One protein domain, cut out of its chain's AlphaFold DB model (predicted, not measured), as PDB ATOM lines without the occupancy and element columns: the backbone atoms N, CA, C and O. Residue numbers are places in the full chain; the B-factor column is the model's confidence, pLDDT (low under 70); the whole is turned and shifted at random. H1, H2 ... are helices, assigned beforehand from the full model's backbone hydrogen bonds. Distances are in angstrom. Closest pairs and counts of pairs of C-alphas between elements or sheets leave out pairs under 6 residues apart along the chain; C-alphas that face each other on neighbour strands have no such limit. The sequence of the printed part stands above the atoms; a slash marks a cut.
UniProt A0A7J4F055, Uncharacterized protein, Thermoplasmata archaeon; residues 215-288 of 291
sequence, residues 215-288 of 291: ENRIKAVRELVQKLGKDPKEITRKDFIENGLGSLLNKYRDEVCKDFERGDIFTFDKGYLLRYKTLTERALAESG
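This is residues 215 to 288 of the 291 residues of an uncharacterized protein of Thermoplasmata archaeon (UniProt A0A7J4F055). Four short helices gather into a small compact body, and a long loop sticks out from it with residues 257 to 272 before folding back; this loop makes much of the longest axis. The last helix, H4, packs on H3 and on the first part of H1, residues 217 to 221, and stands about perpendicular to H3 and only just so to H1, while the short H2 lies at the side of the body near H3. The printed part has 74 residues with four named helices, H1, H2, H3 and H4 along the chain, and no named strand; the class is all helix. It is only just compact, close to loose, with a radius of gyration of the C-alphas of 13.5 A, and its outline is elongated, spanning 41 by 22 by 21 A.

The longest helix is H1, residues 215 to 228. It touches H4, residues 279 to 286, with its residues 217 to 221 alone; the closest C-alphas are those of Val 221 and Leu 284, 6.5 A apart. Their lines are only just about perpendicular, at 71 degrees. H4 also touches H3, residues 246 to 255, about perpendicular at 81 degrees, with the closest C-alphas, those of Leu 249 and Leu 279, 6.2 A apart. H1 and H3 are close but not clearly touching, at a steep tilt of 42 degrees, opposite ways; their closest C-alphas are those of Arg 217 and Leu 248, 7.0 A apart. H2, residues 237 to 242, and H3 only just touch, with 3 pairs of C-alphas within 8 A, and touch only at the corner by their link; the closest C-alphas are those of Phe 240 and Gly 246, 5.6 A apart. H2 is close to but not clearly touching H4, about perpendicular at 90 degrees, with the closest C-alphas, those of Arg 237 and Thr 280, 6.0 A apart. In H1, H2 and H4 every O i to N i+4 pair is within hydrogen-bond range, and in H3 5 of 6 are.

H1 begins at C-alpha 215, at (25.631, 43.547, -45.067), and is 20.1 A long from first to last C-alpha. H2 is 8.8 A long, and H3 is 15.1 A long, ending at C-alpha 255, at (22.982, 44.724, -29.152). H4 is 10.8 A long and ends at C-alpha 286, at (16.950, 45.077, -40.800).

The two C-alphas farthest apart, those of Gly 229 and Gly 263, are 42.1 A apart. Without residues 257 to 272, which stand free, the body spans 28 by 22 by 20 A. The printed part has no cut. The link from H3 to H4, residues 256 to 278, is long, that from H1 to H2 is short, and that from H2 to H3 is tight. The mean pLDDT of the printed part is 70.5, and residues 254 to 277 are under 70.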
ATOM      1  N   GLU A 215      25.769  44.131 -43.731       85.25
ATOM      2  CA  GLU A 215      25.631  43.547 -45.067       85.25
ATOM      3  C   GLU A 215      25.569  42.014 -45.001       85.25
ATOM      4  O   GLU A 215      24.758  41.386 -45.680       85.25
ATOM      5  N   ASN A 216      26.370  41.405 -44.117       88.00
ATOM      6  CA  ASN A 216      26.365  39.957 -43.911       88.00
ATOM      7  C   ASN A 216      25.052  39.471 -43.290       88.00
ATOM      8  O   ASN A 216      24.565  38.403 -43.661       88.00
ATOM      9  N   ARG A 217      24.479  40.237 -42.349       92.06
ATOM     10  CA  ARG A 217      23.194  39.898 -41.720       92.06
ATOM     11  C   ARG A 217      22.067  39.967 -42.746       92.06
ATOM     12  O   ARG A 217      21.350  38.986 -42.910       92.06
ATOM     13  N   ILE A 218      21.991  41.072 -43.491       86.81
ATOM     14  CA  ILE A 218      20.995  41.288 -44.552       86.81
ATOM     15  C   ILE A 218      21.052  40.158 -45.580       86.81
ATOM     16  O   ILE A 218      20.035  39.527 -45.866       86.81
ATOM     17  N   LYS A 219      22.251  39.869 -46.104       89.12
ATOM     18  CA  LYS A 219      22.452  38.813 -47.099       89.12
ATOM     19  C   LYS A 219      21.989  37.451 -46.579       89.12
ATOM     20  O   LYS A 219      21.234  36.772 -47.262       89.12
ATOM     21  N   ALA A 220      22.378  37.083 -45.356       88.50
ATOM     22  CA  ALA A 220      22.016  35.793 -44.775       88.50
ATOM     23  C   ALA A 220      20.504  35.633 -44.543       88.50
ATOM     24  O   ALA A 220      19.973  34.539 -44.726       88.50
ATOM     25  N   VAL A 221      19.804  36.701 -44.146       88.94
ATOM     26  CA  VAL A 221      18.345  36.664 -43.961       88.94
ATOM     27  C   VAL A 221      17.625  36.548 -45.305       88.94
ATOM     28  O   VAL A 221      16.722  35.726 -45.431       88.94
ATOM     29  N   ARG A 222      18.059  37.288 -46.332       89.38
ATOM     30  CA  ARG A 222      17.492  37.175 -47.688       89.38
ATOM     31  C   ARG A 222      17.691  35.780 -48.279       89.38
ATOM     32  O   ARG A 222      16.738  35.198 -48.784       89.38
ATOM     33  N   GLU A 223      18.894  35.222 -48.143       88.81
ATOM     34  CA  GLU A 223      19.190  33.841 -48.548       88.81
ATOM     35  C   GLU A 223      18.295  32.832 -47.809       88.81
ATOM     36  O   GLU A 223      17.823  31.876 -48.417       88.81
ATOM     37  N   LEU A 224      18.017  33.045 -46.513       87.56
ATOM     38  CA  LEU A 224      17.108  32.190 -45.743       87.56
ATOM     39  C   LEU A 224      15.673  32.244 -46.284       87.56
ATOM     40  O   LEU A 224      15.069  31.192 -46.482       87.56
ATOM     41  N   VAL A 225      15.143  33.450 -46.511       90.50
ATOM     42  CA  VAL A 225      13.783  33.666 -47.036       90.50
ATOM     43  C   VAL A 225      13.646  32.998 -48.402       90.50
ATOM     44  O   VAL A 225      12.755  32.175 -48.599       90.50
ATOM     45  N   GLN A 226      14.589  33.274 -49.309       92.44
ATOM     46  CA  GLN A 226      14.610  32.694 -50.649       92.44
ATOM     47  C   GLN A 226      14.693  31.163 -50.607       92.44
ATOM     48  O   GLN A 226      13.978  30.489 -51.341       92.44
ATOM     49  N   LYS A 227      15.539  30.606 -49.732       90.25
ATOM     50  CA  LYS A 227      15.720  29.156 -49.596       90.25
ATOM     51  C   LYS A 227      14.469  28.446 -49.080       90.25
ATOM     52  O   LYS A 227      14.223  27.307 -49.462       90.25
ATOM     53  N   LEU A 228      13.729  29.068 -48.164       89.31
ATOM     54  CA  LEU A 228      12.545  28.454 -47.561       89.31
ATOM     55  C   LEU A 228      11.279  28.665 -48.391       89.31
ATOM     56  O   LEU A 228      10.344  27.888 -48.228       89.31
ATOM     57  N   GLY A 229      11.233  29.712 -49.222       93.06
ATOM     58  CA  GLY A 229      10.038  30.077 -49.989       93.06
ATOM     59  C   GLY A 229       8.825  30.414 -49.113       93.06
ATOM     60  O   GLY A 229       7.699  30.373 -49.593       93.06
ATOM     61  N   LYS A 230       9.044  30.696 -47.824       88.12
ATOM     62  CA  LYS A 230       8.001  31.074 -46.865       88.12
ATOM     63  C   LYS A 230       7.736  32.569 -46.936       88.12
ATOM     64  O   LYS A 230       8.658  33.339 -47.222       88.12
ATOM     65  N   ASP A 231       6.522  32.975 -46.569       85.69
ATOM     66  CA  ASP A 231       6.270  34.380 -46.262       85.69
ATOM     67  C   ASP A 231       7.215  34.808 -45.119       85.69
ATOM     68  O   ASP A 231       7.347  34.084 -44.122       85.69
ATOM     69  N   PRO A 232       7.909  35.953 -45.231       85.94
ATOM     70  CA  PRO A 232       8.794  36.437 -44.179       85.94
ATOM     71  C   PRO A 232       8.172  36.469 -42.779       85.94
ATOM     72  O   PRO A 232       8.870  36.183 -41.805       85.94
ATOM     73  N   LYS A 233       6.871  36.763 -42.664       79.88
ATOM     74  CA  LYS A 233       6.135  36.809 -41.388       79.88
ATOM     75  C   LYS A 233       5.963  35.427 -40.751       79.88
ATOM     76  O   LYS A 233       5.732  35.337 -39.547       79.88
ATOM     77  N   GLU A 234       6.108  34.355 -41.527       82.25
ATOM     78  CA  GLU A 234       6.033  32.967 -41.060       82.25
ATOM     79  C   GLU A 234       7.396  32.393 -40.653       82.25
ATOM     80  O   GLU A 234       7.476  31.283 -40.115       82.25
ATOM     81  N   ILE A 235       8.495  33.116 -40.899       80.31
ATOM     82  CA  ILE A 235       9.831  32.647 -40.529       80.31
ATOM     83  C   ILE A 235       9.988  32.703 -39.011       80.31
ATOM     84  O   ILE A 235       9.846  33.740 -38.366       80.31
ATOM     85  N   THR A 236      10.359  31.568 -38.423       87.12
ATOM     86  CA  THR A 236      10.503  31.407 -36.976       87.12
ATOM     87  C   THR A 236      11.969  31.331 -36.548       87.12
ATOM     88  O   THR A 236      12.890  31.101 -37.334       87.12
ATOM     89  N   ARG A 237      12.223  31.427 -35.236       83.00
ATOM     90  CA  ARG A 237      13.550  31.153 -34.652       83.00
ATOM     91  C   ARG A 237      14.086  29.761 -35.011       83.00
ATOM     92  O   ARG A 237      15.302  29.586 -35.124       83.00
ATOM     93  N   LYS A 238      13.204  28.764 -35.143       80.88
ATOM     94  CA  LYS A 238      13.588  27.386 -35.468       80.88
ATOM     95  C   LYS A 238      14.216  27.325 -36.863       80.88
ATOM     96  O   LYS A 238      15.291  26.743 -36.992       80.88
ATOM     97  N   ASP A 239      13.644  28.037 -37.834       85.38
ATOM     98  CA  ASP A 239      14.154  28.119 -39.207       85.38
ATOM     99  C   ASP A 239      15.594  28.659 -39.257       85.38
ATOM    100  O   ASP A 239      16.465  28.075 -39.909       85.38
ATOM    101  N   PHE A 240      15.893  29.715 -38.489       86.56
ATOM    102  CA  PHE A 240      17.254  30.253 -38.350       86.56
ATOM    103  C   PHE A 240      18.229  29.227 -37.756       86.56
ATOM    104  O   PHE A 240      19.355  29.076 -38.233       86.56
ATOM    105  N   ILE A 241      17.831  28.515 -36.698       80.00
ATOM    106  CA  ILE A 241      18.699  27.531 -36.029       80.00
ATOM    107  C   ILE A 241      18.986  26.344 -36.953       80.00
ATOM    108  O   ILE A 241      20.144  25.908 -37.055       80.00
ATOM    109  N   GLU A 242      17.963  25.838 -37.635       82.25
ATOM    110  CA  GLU A 242      18.070  24.709 -38.560       82.25
ATOM    111  C   GLU A 242      18.974  25.060 -39.748       82.25
ATOM    112  O   GLU A 242      19.866  24.275 -40.074       82.25
ATOM    113  N   ASN A 243      18.910  26.302 -40.238       84.12
ATOM    114  CA  ASN A 243      19.762  26.811 -41.320       84.12
ATOM    115  C   ASN A 243      21.103  27.421 -40.869       84.12
ATOM    116  O   ASN A 243      21.876  27.911 -41.683       84.12
ATOM    117  N   GLY A 244      21.436  27.366 -39.577       82.31
ATOM    118  CA  GLY A 244      22.757  27.784 -39.080       82.31
ATOM    119  C   GLY A 244      22.984  29.270 -38.910       82.31
ATOM    120  O   GLY A 244      24.117  29.697 -38.709       82.31
ATOM    121  N   LEU A 245      21.902  30.026 -38.851       88.00
ATOM    122  CA  LEU A 245      21.878  31.445 -38.535       88.00
ATOM    123  C   LEU A 245      21.568  31.701 -37.049       88.00
ATOM    124  O   LEU A 245      21.267  32.816 -36.642       88.00
ATOM    125  N   GLY A 246      21.679  30.681 -36.190       85.75
ATOM    126  CA  GLY A 246      21.451  30.835 -34.749       85.75
ATOM    127  C   GLY A 246      22.412  31.827 -34.076       85.75
ATOM    128  O   GLY A 246      22.014  32.541 -33.161       85.75
ATOM    129  N   SER A 247      23.661  31.920 -34.545       86.00
ATOM    130  CA  SER A 247      24.626  32.908 -34.037       86.00
ATOM    131  C   SER A 247      24.328  34.336 -34.502       86.00
ATOM    132  O   SER A 247      24.680  35.270 -33.789       86.00
ATOM    133  N   LEU A 248      23.640  34.509 -35.638       88.38
ATOM    134  CA  LEU A 248      23.123  35.809 -36.068       88.38
ATOM    135  C   LEU A 248      22.045  36.296 -35.093       88.38
ATOM    136  O   LEU A 248      22.076  37.450 -34.687       88.38
ATOM    137  N   LEU A 249      21.156  35.417 -34.620       84.44
ATOM    138  CA  LEU A 249      20.151  35.805 -33.619       84.44
ATOM    139  C   LEU A 249      20.778  36.239 -32.286       84.44
ATOM    140  O   LEU A 249      20.296  37.176 -31.655       84.44
ATOM    141  N   ASN A 250      21.873  35.597 -31.867       82.94
ATOM    142  CA  ASN A 250      22.596  36.003 -30.657       82.94
ATOM    143  C   ASN A 250      23.179  37.418 -30.783       82.94
ATOM    144  O   ASN A 250      23.183  38.156 -29.806       82.94
ATOM    145  N   LYS A 251      23.606  37.826 -31.985       83.62
ATOM    146  CA  LYS A 251      24.131  39.173 -32.223       83.62
ATOM    147  C   LYS A 251      23.093  40.261 -31.916       83.62
ATOM    148  O   LYS A 251      23.431  41.242 -31.262       83.62
ATOM    149  N   TYR A 252      21.836  40.059 -32.312       74.56
ATOM    150  CA  TYR A 252      20.748  40.985 -31.969       74.56
ATOM    151  C   TYR A 252      20.405  40.973 -30.478       74.56
ATOM    152  O   TYR A 252      19.946  41.982 -29.956       74.56
ATOM    153  N   ARG A 253      20.637  39.855 -29.778       72.44
ATOM    154  CA  ARG A 253      20.480  39.795 -28.320       72.44
ATOM    155  C   ARG A 253      21.520  40.668 -27.616       72.44
ATOM    156  O   ARG A 253      21.162  41.393 -26.699       72.44
ATOM    157  N   ASP A 254      22.773  40.616 -28.063       62.53
ATOM    158  CA  ASP A 254      23.869  41.373 -27.447       62.53
ATOM    159  C   ASP A 254      23.739  42.882 -27.694       62.53
ATOM    160  O   ASP A 254      24.054  43.672 -26.813       62.53
ATOM    161  N   GLU A 255      23.249  43.304 -28.865       59.97
ATOM    162  CA  GLU A 255      22.982  44.724 -29.152       59.97
ATOM    163  C   GLU A 255      21.845  45.295 -28.301       59.97
ATOM    164  O   GLU A 255      21.899  46.461 -27.936       59.97
ATOM    165  N   VAL A 256      20.868  44.472 -27.915       54.00
ATOM    166  CA  VAL A 256      19.828  44.850 -26.944       54.00
ATOM    167  C   VAL A 256      20.370  44.895 -25.517       54.00
ATOM    168  O   VAL A 256      19.699  45.423 -24.658       54.00
ATOM    169  N   CYS A 257      21.553  44.362 -25.211       42.91
ATOM    170  CA  CYS A 257      22.079  44.354 -23.840       42.91
ATOM    171  C   CYS A 257      23.193  45.380 -23.592       42.91
ATOM    172  O   CYS A 257      23.695  45.442 -22.475       42.91
ATOM    173  N   LYS A 258      23.612  46.154 -24.601       46.62
ATOM    174  CA  LYS A 258      24.699  47.135 -24.444       46.62
ATOM    175  C   LYS A 258      24.276  48.435 -23.761       46.62
ATOM    176  O   LYS A 258      25.129  49.063 -23.149       46.62
ATOM    177  N   ASP A 259      22.994  48.774 -23.823       47.00
ATOM    178  CA  ASP A 259      22.470  50.050 -23.321       47.00
ATOM    179  C   ASP A 259      21.726  49.907 -21.977       47.00
ATOM    180  O   ASP A 259      20.999  50.811 -21.583       47.00
ATOM    181  N   PHE A 260      21.873  48.773 -21.277       42.22
ATOM    182  CA  PHE A 260      21.114  48.472 -20.055       42.22
ATOM    183  C   PHE A 260      22.037  48.168 -18.878       42.22
ATOM    184  O   PHE A 260      22.946  47.334 -18.984       42.22
ATOM    185  N   GLU A 261      21.778  48.804 -17.737       42.00
ATOM    186  CA  GLU A 261      22.518  48.556 -16.505       42.00
ATOM    187  C   GLU A 261      21.898  47.399 -15.708       42.00
ATOM    188  O   GLU A 261      20.741  46.994 -15.866       42.00
ATOM    189  N   ARG A 262      22.715  46.789 -14.846       32.78
ATOM    190  CA  ARG A 262      22.346  45.608 -14.062       32.78
ATOM    191  C   ARG A 262      21.377  46.004 -12.940       32.78
ATOM    192  O   ARG A 262      21.792  46.164 -11.799       32.78
ATOM    193  N   GLY A 263      20.094  46.126 -13.267       36.94
ATOM    194  CA  GLY A 263      19.040  46.549 -12.337       36.94
ATOM    195  C   GLY A 263      17.730  46.968 -13.007       36.94
ATOM    196  O   GLY A 263      16.715  47.059 -12.320       36.94
ATOM    197  N   ASP A 264      17.725  47.158 -14.327       36.19
ATOM    198  CA  ASP A 264      16.552  47.661 -15.037       36.19
ATOM    199  C   ASP A 264      15.419  46.624 -15.098       36.19
ATOM    200  O   ASP A 264      15.532  45.537 -15.677       36.19
ATOM    201  N   ILE A 265      14.300  46.971 -14.460       34.09
ATOM    202  CA  ILE A 265      13.056  46.204 -14.477       34.09
ATOM    203  C   ILE A 265      12.323  46.519 -15.784       34.09
ATOM    204  O   ILE A 265      11.996  47.667 -16.074       34.09
ATOM    205  N   PHE A 266      12.039  45.469 -16.557       35.94
ATOM    206  CA  PHE A 266      11.201  45.505 -17.755       35.94
ATOM    207  C   PHE A 266       9.880  46.240 -17.477       35.94
ATOM    208  O   PHE A 266       9.009  45.710 -16.786       35.94
ATOM    209  N   THR A 267       9.676  47.406 -18.085       36.69
ATOM    210  CA  THR A 267       8.326  47.901 -18.371       36.69
ATOM    211  C   THR A 267       8.194  48.052 -19.876       36.69
ATOM    212  O   THR A 267       9.045  48.622 -20.553       36.69
ATOM    213  N   PHE A 268       7.157  47.419 -20.414       37.47
ATOM    214  CA  PHE A 268       6.992  47.095 -21.831       37.47
ATOM    215  C   PHE A 268       6.702  48.304 -22.736       37.47
ATOM    216  O   PHE A 268       6.373  48.103 -23.901       37.47
ATOM    217  N   ASP A 269       6.798  49.538 -22.231       37.19
ATOM    218  CA  ASP A 269       5.921  50.594 -22.740       37.19
ATOM    219  C   ASP A 269       6.577  51.882 -23.239       37.19
ATOM    220  O   ASP A 269       5.865  52.757 -23.720       37.19
ATOM    221  N   LYS A 270       7.906  52.055 -23.202       34.66
ATOM    222  CA  LYS A 270       8.502  53.300 -23.733       34.66
ATOM    223  C   LYS A 270       9.767  53.087 -24.557       34.66
ATOM    224  O   LYS A 270      10.881  53.152 -24.062       34.66
ATOM    225  N   GLY A 271       9.530  52.906 -25.860       42.34
ATOM    226  CA  GLY A 271      10.257  53.633 -26.904       42.34
ATOM    227  C   GLY A 271      11.666  53.148 -27.232       42.34
ATOM    228  O   GLY A 271      12.615  53.825 -26.878       42.34
ATOM    229  N   TYR A 272      11.763  52.009 -27.932       39.41
ATOM    230  CA  TYR A 272      12.641  51.745 -29.106       39.41
ATOM    231  C   TYR A 272      12.778  50.247 -29.473       39.41
ATOM    232  O   TYR A 272      13.621  49.859 -30.280       39.41
ATOM    233  N   LEU A 273      11.894  49.383 -28.959       40.16
ATOM    234  CA  LEU A 273      11.817  47.952 -29.312       40.16
ATOM    235  C   LEU A 273      10.406  47.489 -29.726       40.16
ATOM    236  O   LEU A 273      10.134  46.295 -29.782       40.16
ATOM    237  N   LEU A 274       9.502  48.420 -30.046       38.72
ATOM    238  CA  LEU A 274       8.063  48.142 -30.158       38.72
ATOM    239  C   LEU A 274       7.539  47.839 -31.572       38.72
ATOM    240  O   LEU A 274       6.332  47.851 -31.778       38.72
ATOM    241  N   ARG A 275       8.393  47.508 -32.548       43.84
ATOM    242  CA  ARG A 275       7.898  46.903 -33.806       43.84
ATOM    243  C   ARG A 275       8.223  45.433 -33.993       43.84
ATOM    244  O   ARG A 275       7.550  44.788 -34.783       43.84
ATOM    245  N   TYR A 276       9.172  44.882 -33.237       48.28
ATOM    246  CA  TYR A 276       9.614  43.507 -33.445       48.28
ATOM    247  C   TYR A 276       9.526  42.716 -32.145       48.28
ATOM    248  O   TYR A 276      10.395  42.782 -31.275       48.28
ATOM    249  N   LYS A 277       8.436  41.958 -32.030       61.69
ATOM    250  CA  LYS A 277       8.037  41.089 -30.918       61.69
ATOM    251  C   LYS A 277       9.071  39.988 -30.650       61.69
ATOM    252  O   LYS A 277       9.095  39.418 -29.560       61.69
ATOM    253  N   THR A 278       9.944  39.687 -31.619       71.75
ATOM    254  CA  THR A 278      10.989  38.656 -31.523       71.75
ATOM    255  C   THR A 278      12.312  39.057 -32.203       71.75
ATOM    256  O   THR A 278      12.343  39.863 -33.130       71.75
ATOM    257  N   LEU A 279      13.439  38.443 -31.788       78.56
ATOM    258  CA  LEU A 279      14.756  38.602 -32.449       78.56
ATOM    259  C   LEU A 279      14.702  38.295 -33.957       78.56
ATOM    260  O   LEU A 279      15.483  38.842 -34.732       78.56
ATOM    261  N   THR A 280      13.796  37.399 -34.353       70.75
ATOM    262  CA  THR A 280      13.564  37.012 -35.745       70.75
ATOM    263  C   THR A 280      12.991  38.168 -36.556       70.75
ATOM    264  O   THR A 280      13.532  38.498 -37.608       70.75
ATOM    265  N   GLU A 281      11.959  38.834 -36.042       79.06
ATOM    266  CA  GLU A 281      11.329  39.975 -36.707       79.06
ATOM    267  C   GLU A 281      12.312  41.139 -36.910       79.06
ATOM    268  O   GLU A 281      12.373  41.715 -37.991       79.06
ATOM    269  N   ARG A 282      13.187  41.410 -35.930       77.62
ATOM    270  CA  ARG A 282      14.221  42.451 -36.070       77.62
ATOM    271  C   ARG A 282      15.236  42.125 -37.168       77.62
ATOM    272  O   ARG A 282      15.655  43.020 -37.897       77.62
ATOM    273  N   ALA A 283      15.634  40.856 -37.288       73.50
ATOM    274  CA  ALA A 283      16.540  40.419 -38.348       73.50
ATOM    275  C   ALA A 283      15.896  40.559 -39.741       73.50
ATOM    276  O   ALA A 283      16.554  41.009 -40.680       73.50
ATOM    277  N   LEU A 284      14.609  40.216 -39.865       75.81
ATOM    278  CA  LEU A 284      13.829  40.369 -41.099       75.81
ATOM    279  C   LEU A 284      13.683  41.841 -41.494       75.81
ATOM    280  O   LEU A 284      13.960  42.208 -42.637       75.81
ATOM    281  N   ALA A 285      13.359  42.695 -40.533       81.56
ATOM    282  CA  ALA A 285      13.234  44.126 -40.742       81.56
ATOM    283  C   ALA A 285      14.539  44.815 -41.130       81.56
ATOM    284  O   ALA A 285      14.578  45.589 -42.081       81.56
ATOM    285  N   GLU A 286      15.647  44.503 -40.445       80.62
ATOM    286  CA  GLU A 286      16.950  45.077 -40.800       80.62
ATOM    287  C   GLU A 286      17.354  44.719 -42.241       80.62
ATOM    288  O   GLU A 286      18.051  45.490 -42.903       80.62
ATOM    289  N   SER A 287      16.895  43.570 -42.746       74.31
ATOM    290  CA  SER A 287      17.127  43.145 -44.129       74.31
ATOM    291  C   SER A 287      16.229  43.813 -45.178       74.31
ATOM    292  O   SER A 287      16.438  43.591 -46.380       74.31
ATOM    293  N   GLY A 288      15.278  44.648 -44.742       81.81
ATOM    294  CA  GLY A 288      14.272  45.292 -45.589       81.81
ATOM    295  C   GLY A 288      13.278  44.301 -46.190       81.81
ATOM    296  O   GLY A 288      12.736  44.558 -47.255       81.81
TER     297      GLY A 288